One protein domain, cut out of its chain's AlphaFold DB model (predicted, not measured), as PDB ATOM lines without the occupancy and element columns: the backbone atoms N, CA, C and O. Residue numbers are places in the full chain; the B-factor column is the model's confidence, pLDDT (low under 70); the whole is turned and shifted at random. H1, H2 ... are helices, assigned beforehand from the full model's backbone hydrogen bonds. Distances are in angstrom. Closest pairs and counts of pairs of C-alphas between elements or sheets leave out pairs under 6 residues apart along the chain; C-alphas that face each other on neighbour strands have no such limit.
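Overview. This is residues 2 to 63 of the 63 residues of an uncharacterized protein of Ignavibacteria bacterium (UniProt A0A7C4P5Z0). One long helix, H1, meets the short helix H2 near its end in a tight corner, like an L with one long and one short arm, and after H2 a long tail with no named element, residues 41 to 63, first folds back beside the second half of H1 and then, in its last residues, 59 to 63, turns away from H1. The first half of H1 sticks out with no partner: residues 2 to 14, of which 3 to 14 belong to H1, stand free. The printed part has 62 residues with two named helices, H1 then H2, and no named strand; the class is all helix. The whole is only just loose, close to extended, with a radius of gyration of the C-alphas of 15.5 A and spans of 49 by 32 by 17 A.

Along the chain. H1, residues 3 to 26, is 35.1 A from first to last C-alpha, from C-alpha 3 at (161.346, 369.421, 239.221) to C-alpha 26 at (137.640, 394.177, 246.889). H2, residues 32 to 40, is 12.3 A long and ends with C-alpha 40 at (146.238, 396.005, 261.276).

Arrangement. H1 and H2 are joined by a tight link of 5 residues. They only just touch, and only at the corner by their link, with 3 pairs of C-alphas within 8 A; H1 touches H2 with residues 24 to 25 alone. The closest C-alphas of the two, those of Phe 25 and Ala 34, are 5.4 A apart. Their lines are about perpendicular, at 82 degrees. In H1 and H2 every O i to N i+4 pair is within hydrogen-bond range.

Size, cuts and confidence. The two C-alphas farthest apart are those of Asn 2 and Lys 47, 50.3 A. The outline is only just flat. Residues 41 to 63 hold no named element. The printed part has no cut. The mean pLDDT of the printed part is 82.3, and residues 2 to 15 and 60 to 63 are under 70.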
ATOM      1  N   ASN A   2     158.593 365.891 237.250       69.88
ATOM      2  CA  ASN A   2     159.787 366.680 236.937       69.88
ATOM      3  C   ASN A   2     159.903 367.899 237.875       69.88
ATOM      4  O   ASN A   2     158.897 368.544 238.173       69.88
ATOM      5  N   LYS A   3     161.118 368.258 238.324       65.62
ATOM      6  CA  LYS A   3     161.346 369.421 239.221       65.62
ATOM      7  C   LYS A   3     160.822 370.734 238.620       65.62
ATOM      8  O   LYS A   3     160.297 371.572 239.347       65.62
ATOM      9  N   SER A   4     160.886 370.872 237.295       65.12
ATOM     10  CA  SER A   4     160.348 372.019 236.551       65.12
ATOM     11  C   SER A   4     158.823 372.142 236.653       65.12
ATOM     12  O   SER A   4     158.296 373.247 236.758       65.12
ATOM     13  N   GLU A   5     158.100 371.018 236.680       65.94
ATOM     14  CA  GLU A   5     156.641 371.017 236.850       65.94
ATOM     15  C   GLU A   5     156.245 371.411 238.274       65.94
ATOM     16  O   GLU A   5     155.266 372.131 238.469       65.94
ATOM     17  N   LEU A   6     157.029 370.973 239.268       61.59
ATOM     18  CA  LEU A   6     156.834 371.352 240.665       61.59
ATOM     19  C   LEU A   6     157.050 372.860 240.853       61.59
ATOM     20  O   LEU A   6     156.184 373.534 241.401       61.59
ATOM     21  N   GLY A   7     158.150 373.400 240.314       60.53
ATOM     22  CA  GLY A   7     158.445 374.835 240.366       60.53
ATOM     23  C   GLY A   7     157.371 375.689 239.685       60.53
ATOM     24  O   GLY A   7     156.941 376.698 240.242       60.53
ATOM     25  N   SER A   8     156.867 375.245 238.529       64.88
ATOM     26  CA  SER A   8     155.770 375.918 237.822       64.88
ATOM     27  C   SER A   8     154.463 375.897 238.626       64.88
ATOM     28  O   SER A   8     153.804 376.929 238.772       64.88
ATOM     29  N   LYS A   9     154.097 374.754 239.224       60.12
ATOM     30  CA  LYS A   9     152.909 374.649 240.090       60.12
ATOM     31  C   LYS A   9     153.022 375.516 241.343       60.12
ATOM     32  O   LYS A   9     152.047 376.178 241.693       60.12
ATOM     33  N   THR A  10     154.188 375.565 241.985       58.41
ATOM     34  CA  THR A  10     154.416 376.401 243.173       58.41
ATOM     35  C   THR A  10     154.333 377.893 242.841       58.41
ATOM     36  O   THR A  10     153.643 378.627 243.546       58.41
ATOM     37  N   ALA A  11     154.943 378.343 241.738       60.25
ATOM     38  CA  ALA A  11     154.843 379.737 241.296       60.25
ATOM     39  C   ALA A  11     153.392 380.125 240.950       60.25
ATOM     40  O   ALA A  11     152.886 381.138 241.430       60.25
ATOM     41  N   ASN A  12     152.683 379.274 240.201       60.56
ATOM     42  CA  ASN A  12     151.264 379.476 239.881       60.56
ATOM     43  C   ASN A  12     150.364 379.480 241.127       60.56
ATOM     44  O   ASN A  12     149.378 380.221 241.171       60.56
ATOM     45  N   GLY A  13     150.707 378.690 242.148       65.19
ATOM     46  CA  GLY A  13     150.046 378.711 243.451       65.19
ATOM     47  C   GLY A  13     150.205 380.058 244.160       65.19
ATOM     48  O   GLY A  13     149.215 380.612 244.636       65.19
ATOM     49  N   GLY A  14     151.413 380.630 244.140       65.94
ATOM     50  CA  GLY A  14     151.684 381.976 244.661       65.94
ATOM     51  C   GLY A  14     150.850 383.061 243.967       65.94
ATOM     52  O   GLY A  14     150.154 383.825 244.635       65.94
ATOM     53  N   PHE A  15     150.808 383.060 242.630       61.38
ATOM     54  CA  PHE A  15     150.005 384.027 241.861       61.38
ATOM     55  C   PHE A  15     148.493 383.855 242.054       61.38
ATOM     56  O   PHE A  15     147.733 384.829 242.036       61.38
ATOM     57  N   SER A  16     148.036 382.616 242.245       70.44
ATOM     58  CA  SER A  16     146.634 382.326 242.565       70.44
ATOM     59  C   SER A  16     146.255 382.879 243.940       70.44
ATOM     60  O   SER A  16     145.146 383.399 244.102       70.44
ATOM     61  N   ASN A  17     147.190 382.840 244.895       77.94
ATOM     62  CA  ASN A  17     147.013 383.426 246.218       77.94
ATOM     63  C   ASN A  17     146.875 384.957 246.148       77.94
ATOM     64  O   ASN A  17     145.930 385.505 246.710       77.94
ATOM     65  N   GLU A  18     147.715 385.654 245.372       82.12
ATOM     66  CA  GLU A  18     147.594 387.114 245.182       82.12
ATOM     67  C   GLU A  18     146.244 387.524 244.581       82.12
ATOM     68  O   GLU A  18     145.620 388.495 245.021       82.12
ATOM     69  N   LYS A  19     145.745 386.761 243.601       86.62
ATOM     70  CA  LYS A  19     144.422 387.012 243.015       86.62
ATOM     71  C   LYS A  19     143.299 386.782 244.029       86.62
ATOM     72  O   LYS A  19     142.318 387.529 244.021       86.62
ATOM     73  N   ALA A  20     143.421 385.769 244.886       89.50
ATOM     74  CA  ALA A  20     142.465 385.513 245.960       89.50
ATOM     75  C   ALA A  20     142.467 386.654 246.990       89.50
ATOM     76  O   ALA A  20     141.400 387.169 247.327       89.50
ATOM     77  N   ILE A  21     143.649 387.126 247.391       89.62
ATOM     78  CA  ILE A  21     143.815 388.265 248.304       89.62
ATOM     79  C   ILE A  21     143.200 389.537 247.697       89.62
ATOM     80  O   ILE A  21     142.420 390.220 248.361       89.62
ATOM     81  N   CYS A  22     143.441 389.821 246.410       92.56
ATOM     82  CA  CYS A  22     142.807 390.958 245.729       92.56
ATOM     83  C   CYS A  22     141.275 390.869 245.753       92.56
ATOM     84  O   CYS A  22     140.593 391.875 245.945       92.56
ATOM     85  N   LYS A  23     140.703 389.674 245.562       93.38
ATOM     86  CA  LYS A  23     139.247 389.484 245.658       93.38
ATOM     87  C   LYS A  23     138.735 389.761 247.070       93.38
ATOM     88  O   LYS A  23     137.718 390.438 247.190       93.38
ATOM     89  N   LYS A  24     139.447 389.305 248.107       93.81
ATOM     90  CA  LYS A  24     139.100 389.570 249.513       93.81
ATOM     91  C   LYS A  24     139.082 391.064 249.819       93.81
ATOM     92  O   LYS A  24     138.072 391.571 250.294       93.81
ATOM     93  N   PHE A  25     140.131 391.793 249.438       93.62
ATOM     94  CA  PHE A  25     140.178 393.246 249.629       93.62
ATOM     95  C   PHE A  25     139.091 393.993 248.849       93.62
ATOM     96  O   PHE A  25     138.496 394.923 249.379       93.62
ATOM     97  N   ASN A  26     138.767 393.581 247.620       94.62
ATOM     98  CA  ASN A  26     137.640 394.177 246.889       94.62
ATOM     99  C   ASN A  26     136.277 393.844 247.532       94.62
ATOM    100  O   ASN A  26     135.323 394.607 247.392       94.62
ATOM    101  N   ALA A  27     136.187 392.731 248.262       95.25
ATOM    102  CA  ALA A  27     135.009 392.300 249.009       95.25
ATOM    103  C   ALA A  27     135.053 392.682 250.503       95.25
ATOM    104  O   ALA A  27     134.234 392.177 251.272       95.25
ATOM    105  N   TRP A  28     135.948 393.587 250.922       95.06
ATOM    106  CA  TRP A  28     136.216 393.913 252.333       95.06
ATOM    107  C   TRP A  28     134.971 394.258 253.162       95.06
ATOM    108  O   TRP A  28     134.940 394.008 254.358       95.06
ATOM    109  N   LYS A  29     133.900 394.785 252.555       93.12
ATOM    110  CA  LYS A  29     132.638 395.054 253.272       93.12
ATOM    111  C   LYS A  29     131.998 393.789 253.863       93.12
ATOM    112  O   LYS A  29     131.258 393.891 254.835       93.12
ATOM    113  N   LYS A  30     132.255 392.619 253.270       94.31
ATOM    114  CA  LYS A  30     131.714 391.313 253.683       94.31
ATOM    115  C   LYS A  30     132.795 390.317 254.115       94.31
ATOM    116  O   LYS A  30     132.454 389.279 254.670       94.31
ATOM    117  N   ASP A  31     134.065 390.600 253.839       93.19
ATOM    118  CA  ASP A  31     135.187 389.717 254.158       93.19
ATOM    119  C   ASP A  31     135.868 390.174 255.457       93.19
ATOM    120  O   ASP A  31     136.486 391.238 255.509       93.19
ATOM    121  N   VAL A  32     135.711 389.377 256.517       93.38
ATOM    122  CA  VAL A  32     136.211 389.697 257.866       93.38
ATOM    123  C   VAL A  32     137.739 389.731 257.899       93.38
ATOM    124  O   VAL A  32     138.307 390.647 258.486       93.38
ATOM    125  N   GLU A  33     138.403 388.807 257.198       91.25
ATOM    126  CA  GLU A  33     139.870 388.762 257.131       91.25
ATOM    127  C   GLU A  33     140.428 390.040 256.488       91.25
ATOM    128  O   GLU A  33     141.361 390.651 257.010       91.25
ATOM    129  N   ALA A  34     139.811 390.510 255.399       93.88
ATOM    130  CA  ALA A  34     140.199 391.771 254.772       93.88
ATOM    131  C   ALA A  34     140.004 392.982 255.703       93.88
ATOM    132  O   ALA A  34     140.829 393.898 255.692       93.88
ATOM    133  N   GLN A  35     138.946 393.001 256.523       93.88
ATOM    134  CA  GLN A  35     138.741 394.059 257.522       93.88
ATOM    135  C   GLN A  35     139.793 394.017 258.627       93.88
ATOM    136  O   GLN A  35     140.264 395.071 259.054       93.88
ATOM    137  N   GLU A  36     140.180 392.829 259.089       94.31
ATOM    138  CA  GLU A  36     141.264 392.684 260.060       94.31
ATOM    139  C   GLU A  36     142.586 393.188 259.489       94.31
ATOM    140  O   GLU A  36     143.259 393.984 260.140       94.31
ATOM    141  N   TRP A  37     142.924 392.835 258.246       94.38
ATOM    142  CA  TRP A  37     144.129 393.350 257.594       94.38
ATOM    143  C   TRP A  37     144.116 394.874 257.471       94.38
ATOM    144  O   TRP A  37     145.119 395.519 257.766       94.38
ATOM    145  N   LEU A  38     142.983 395.470 257.086       93.00
ATOM    146  CA  LEU A  38     142.828 396.927 257.027       93.00
ATOM    147  C   LEU A  38     143.023 397.582 258.404       93.00
ATOM    148  O   LEU A  38     143.734 398.581 258.497       93.00
ATOM    149  N   LYS A  39     142.480 396.990 259.475       94.44
ATOM    150  CA  LYS A  39     142.691 397.466 260.853       94.44
ATOM    151  C   LYS A  39     144.151 397.345 261.290       94.44
ATOM    152  O   LYS A  39     144.678 398.286 261.874       94.44
ATOM    153  N   ILE A  40     144.810 396.227 260.982       95.06
ATOM    154  CA  ILE A  40     146.238 396.005 261.276       95.06
ATOM    155  C   ILE A  40     147.105 397.030 260.535       95.06
ATOM    156  O   ILE A  40     148.083 397.527 261.085       95.06
ATOM    157  N   MET A  41     146.715 397.402 259.313       92.50
ATOM    158  CA  MET A  41     147.352 398.477 258.544       92.50
ATOM    159  C   MET A  41     147.013 399.892 259.057       92.50
ATOM    160  O   MET A  41     147.516 400.867 258.504       92.50
ATOM    161  N   GLY A  42     146.188 400.025 260.102       94.06
ATOM    162  CA  GLY A  42     145.845 401.302 260.736       94.06
ATOM    163  C   GLY A  42     144.644 402.028 260.126       94.06
ATOM    164  O   GLY A  42     144.403 403.188 260.462       94.06
ATOM    165  N   TYR A  43     143.875 401.381 259.246       95.50
ATOM    166  CA  TYR A  43     142.661 401.968 258.683       95.50
ATOM    167  C   TYR A  43     141.451 401.756 259.596       95.50
ATOM    168  O   TYR A  43     141.198 400.660 260.098       95.50
ATOM    169  N   ASP A  44     140.640 402.804 259.739       94.50
ATOM    170  CA  ASP A  44     139.315 402.712 260.346       94.50
ATOM    171  C   ASP A  44     138.284 402.309 259.284       94.50
ATOM    172  O   ASP A  44     137.962 403.072 258.372       94.50
ATOM    173  N   ILE A  45     137.750 401.097 259.431       93.19
ATOM    174  CA  ILE A  45     136.739 400.491 258.550       93.19
ATOM    175  C   ILE A  45     135.505 401.387 258.394       93.19
ATOM    176  O   ILE A  45     134.912 401.418 257.318       93.19
ATOM    177  N   ASN A  46     135.146 402.160 259.423       92.75
ATOM    178  CA  ASN A  46     133.972 403.036 259.390       92.75
ATOM    179  C   ASN A  46     134.202 404.319 258.579       92.75
ATOM    180  O   ASN A  46     133.238 404.974 258.188       92.75
ATOM    181  N   LYS A  47     135.465 404.687 258.329       95.56
ATOM    182  CA  LYS A  47     135.847 405.881 257.555       95.56
ATOM    183  C   LYS A  47     136.208 405.559 256.105       95.56
ATOM    184  O   LYS A  47     136.441 406.470 255.317       95.56
ATOM    185  N   LEU A  48     136.280 404.276 255.749       92.44
ATOM    186  CA  LEU A  48     136.609 403.835 254.400       92.44
ATOM    187  C   LEU A  48     135.398 403.972 253.473       92.44
ATOM    188  O   LEU A  48     134.417 403.241 253.583       92.44
ATOM    189  N   GLU A  49     135.503 404.876 252.502       95.00
ATOM    190  CA  GLU A  49     134.493 405.034 251.452       95.00
ATOM    191  C   GLU A  49     134.563 403.882 250.432       95.00
ATOM    192  O   GLU A  49     133.555 403.255 250.084       95.00
ATOM    193  N   SER A  50     135.777 403.550 249.983       93.88
ATOM    194  CA  SER A  50     136.025 402.467 249.034       93.88
ATOM    195  C   SER A  50     137.409 401.843 249.221       93.88
ATOM    196  O   SER A  50     138.342 402.478 249.704       93.88
ATOM    197  N   VAL A  51     137.536 400.574 248.826       94.12
ATOM    198  CA  VAL A  51     138.814 399.856 248.737       94.12
ATOM    199  C   VAL A  51     138.836 399.176 247.380       94.12
ATOM    200  O   VAL A  51     137.861 398.527 246.995       94.12
ATOM    201  N   LYS A  52     139.945 399.332 246.661       94.19
ATOM    202  CA  LYS A  52     140.175 398.691 245.371       94.19
ATOM    203  C   LYS A  52     141.539 398.022 245.383       94.19
ATOM    204  O   LYS A  52     142.560 398.699 245.447       94.19
ATOM    205  N   ALA A  53     141.549 396.701 245.283       93.50
ATOM    206  CA  ALA A  53     142.770 395.925 245.126       93.50
ATOM    207  C   ALA A  53     142.971 395.547 243.658       93.50
ATOM    208  O   ALA A  53     142.075 394.993 243.009       93.50
ATOM    209  N   ILE A  54     144.163 395.844 243.150       90.38
ATOM    210  CA  ILE A  54     144.607 395.511 241.798       90.38
ATOM    211  C   ILE A  54     145.830 394.603 241.885       90.38
ATOM    212  O   ILE A  54     146.745 394.852 242.665       90.38
ATOM    213  N   GLN A  55     145.843 393.544 241.077       86.06
ATOM    214  CA  GLN A  55     147.012 392.681 240.970       86.06
ATOM    215  C   GLN A  55     148.096 393.413 240.177       86.06
ATOM    216  O   GLN A  55     147.854 393.838 239.044       86.06
ATOM    217  N   VAL A  56     149.286 393.547 240.759       82.50
ATOM    218  CA  VAL A  56     150.436 394.117 240.055       82.50
ATOM    219  C   VAL A  56     150.989 393.050 239.105       82.50
ATOM    220  O   VAL A  56     151.255 391.927 239.536       82.50
ATOM    221  N   PRO A  57     151.140 393.339 237.801       77.94
ATOM    222  CA  PRO A  57     151.711 392.378 236.872       77.94
ATOM    223  C   PRO A  57     153.190 392.141 237.197       77.94
ATOM    224  O   PRO A  57     153.948 393.078 237.426       77.94
ATOM    225  N   THR A  58     153.626 390.884 237.118       70.62
ATOM    226  CA  THR A  58     155.030 390.476 237.326       70.62
ATOM    227  C   THR A  58     156.010 391.106 236.339       70.62
ATOM    228  O   THR A  58     157.210 391.163 236.598       70.62
ATOM    229  N   ARG A  59     155.511 391.601 235.202       71.31
ATOM    230  CA  ARG A  59     156.270 392.391 234.235       71.31
ATOM    231  C   ARG A  59     155.697 393.797 234.167       71.31
ATOM    232  O   ARG A  59     154.669 394.027 233.532       71.31
ATOM    233  N   ILE A  60     156.419 394.744 234.751       67.31
ATOM    234  CA  ILE A  60     156.244 396.161 234.448       67.31
ATOM    235  C   ILE A  60     156.766 396.343 233.018       67.31
ATOM    236  O   ILE A  60     157.958 396.163 232.762       67.31
ATOM    237  N   LYS A  61     155.884 396.616 232.048       57.41
ATOM    238  CA  LYS A  61     156.348 397.059 230.727       57.41
ATOM    239  C   LYS A  61     157.116 398.364 230.950       57.41
ATOM    240  O   LYS A  61     156.525 399.329 231.422       57.41
ATOM    241  N   LYS A  62     158.417 398.374 230.634       56.53
ATOM    242  CA  LYS A  62     159.147 399.625 230.402       56.53
ATOM    243  C   LYS A  62     158.401 400.350 229.283       56.53
ATOM    244  O   LYS A  62     158.243 399.775 228.206       56.53
ATOM    245  N   ILE A  63     157.856 401.511 229.621       59.56
ATOM    246  CA  ILE A  63     157.328 402.482 228.665       59.56
ATOM    247  C   ILE A  63     158.531 403.132 227.988       59.56
ATOM    248  O   ILE A  63     159.529 403.364 228.712       59.56
TER     249      ILE A  63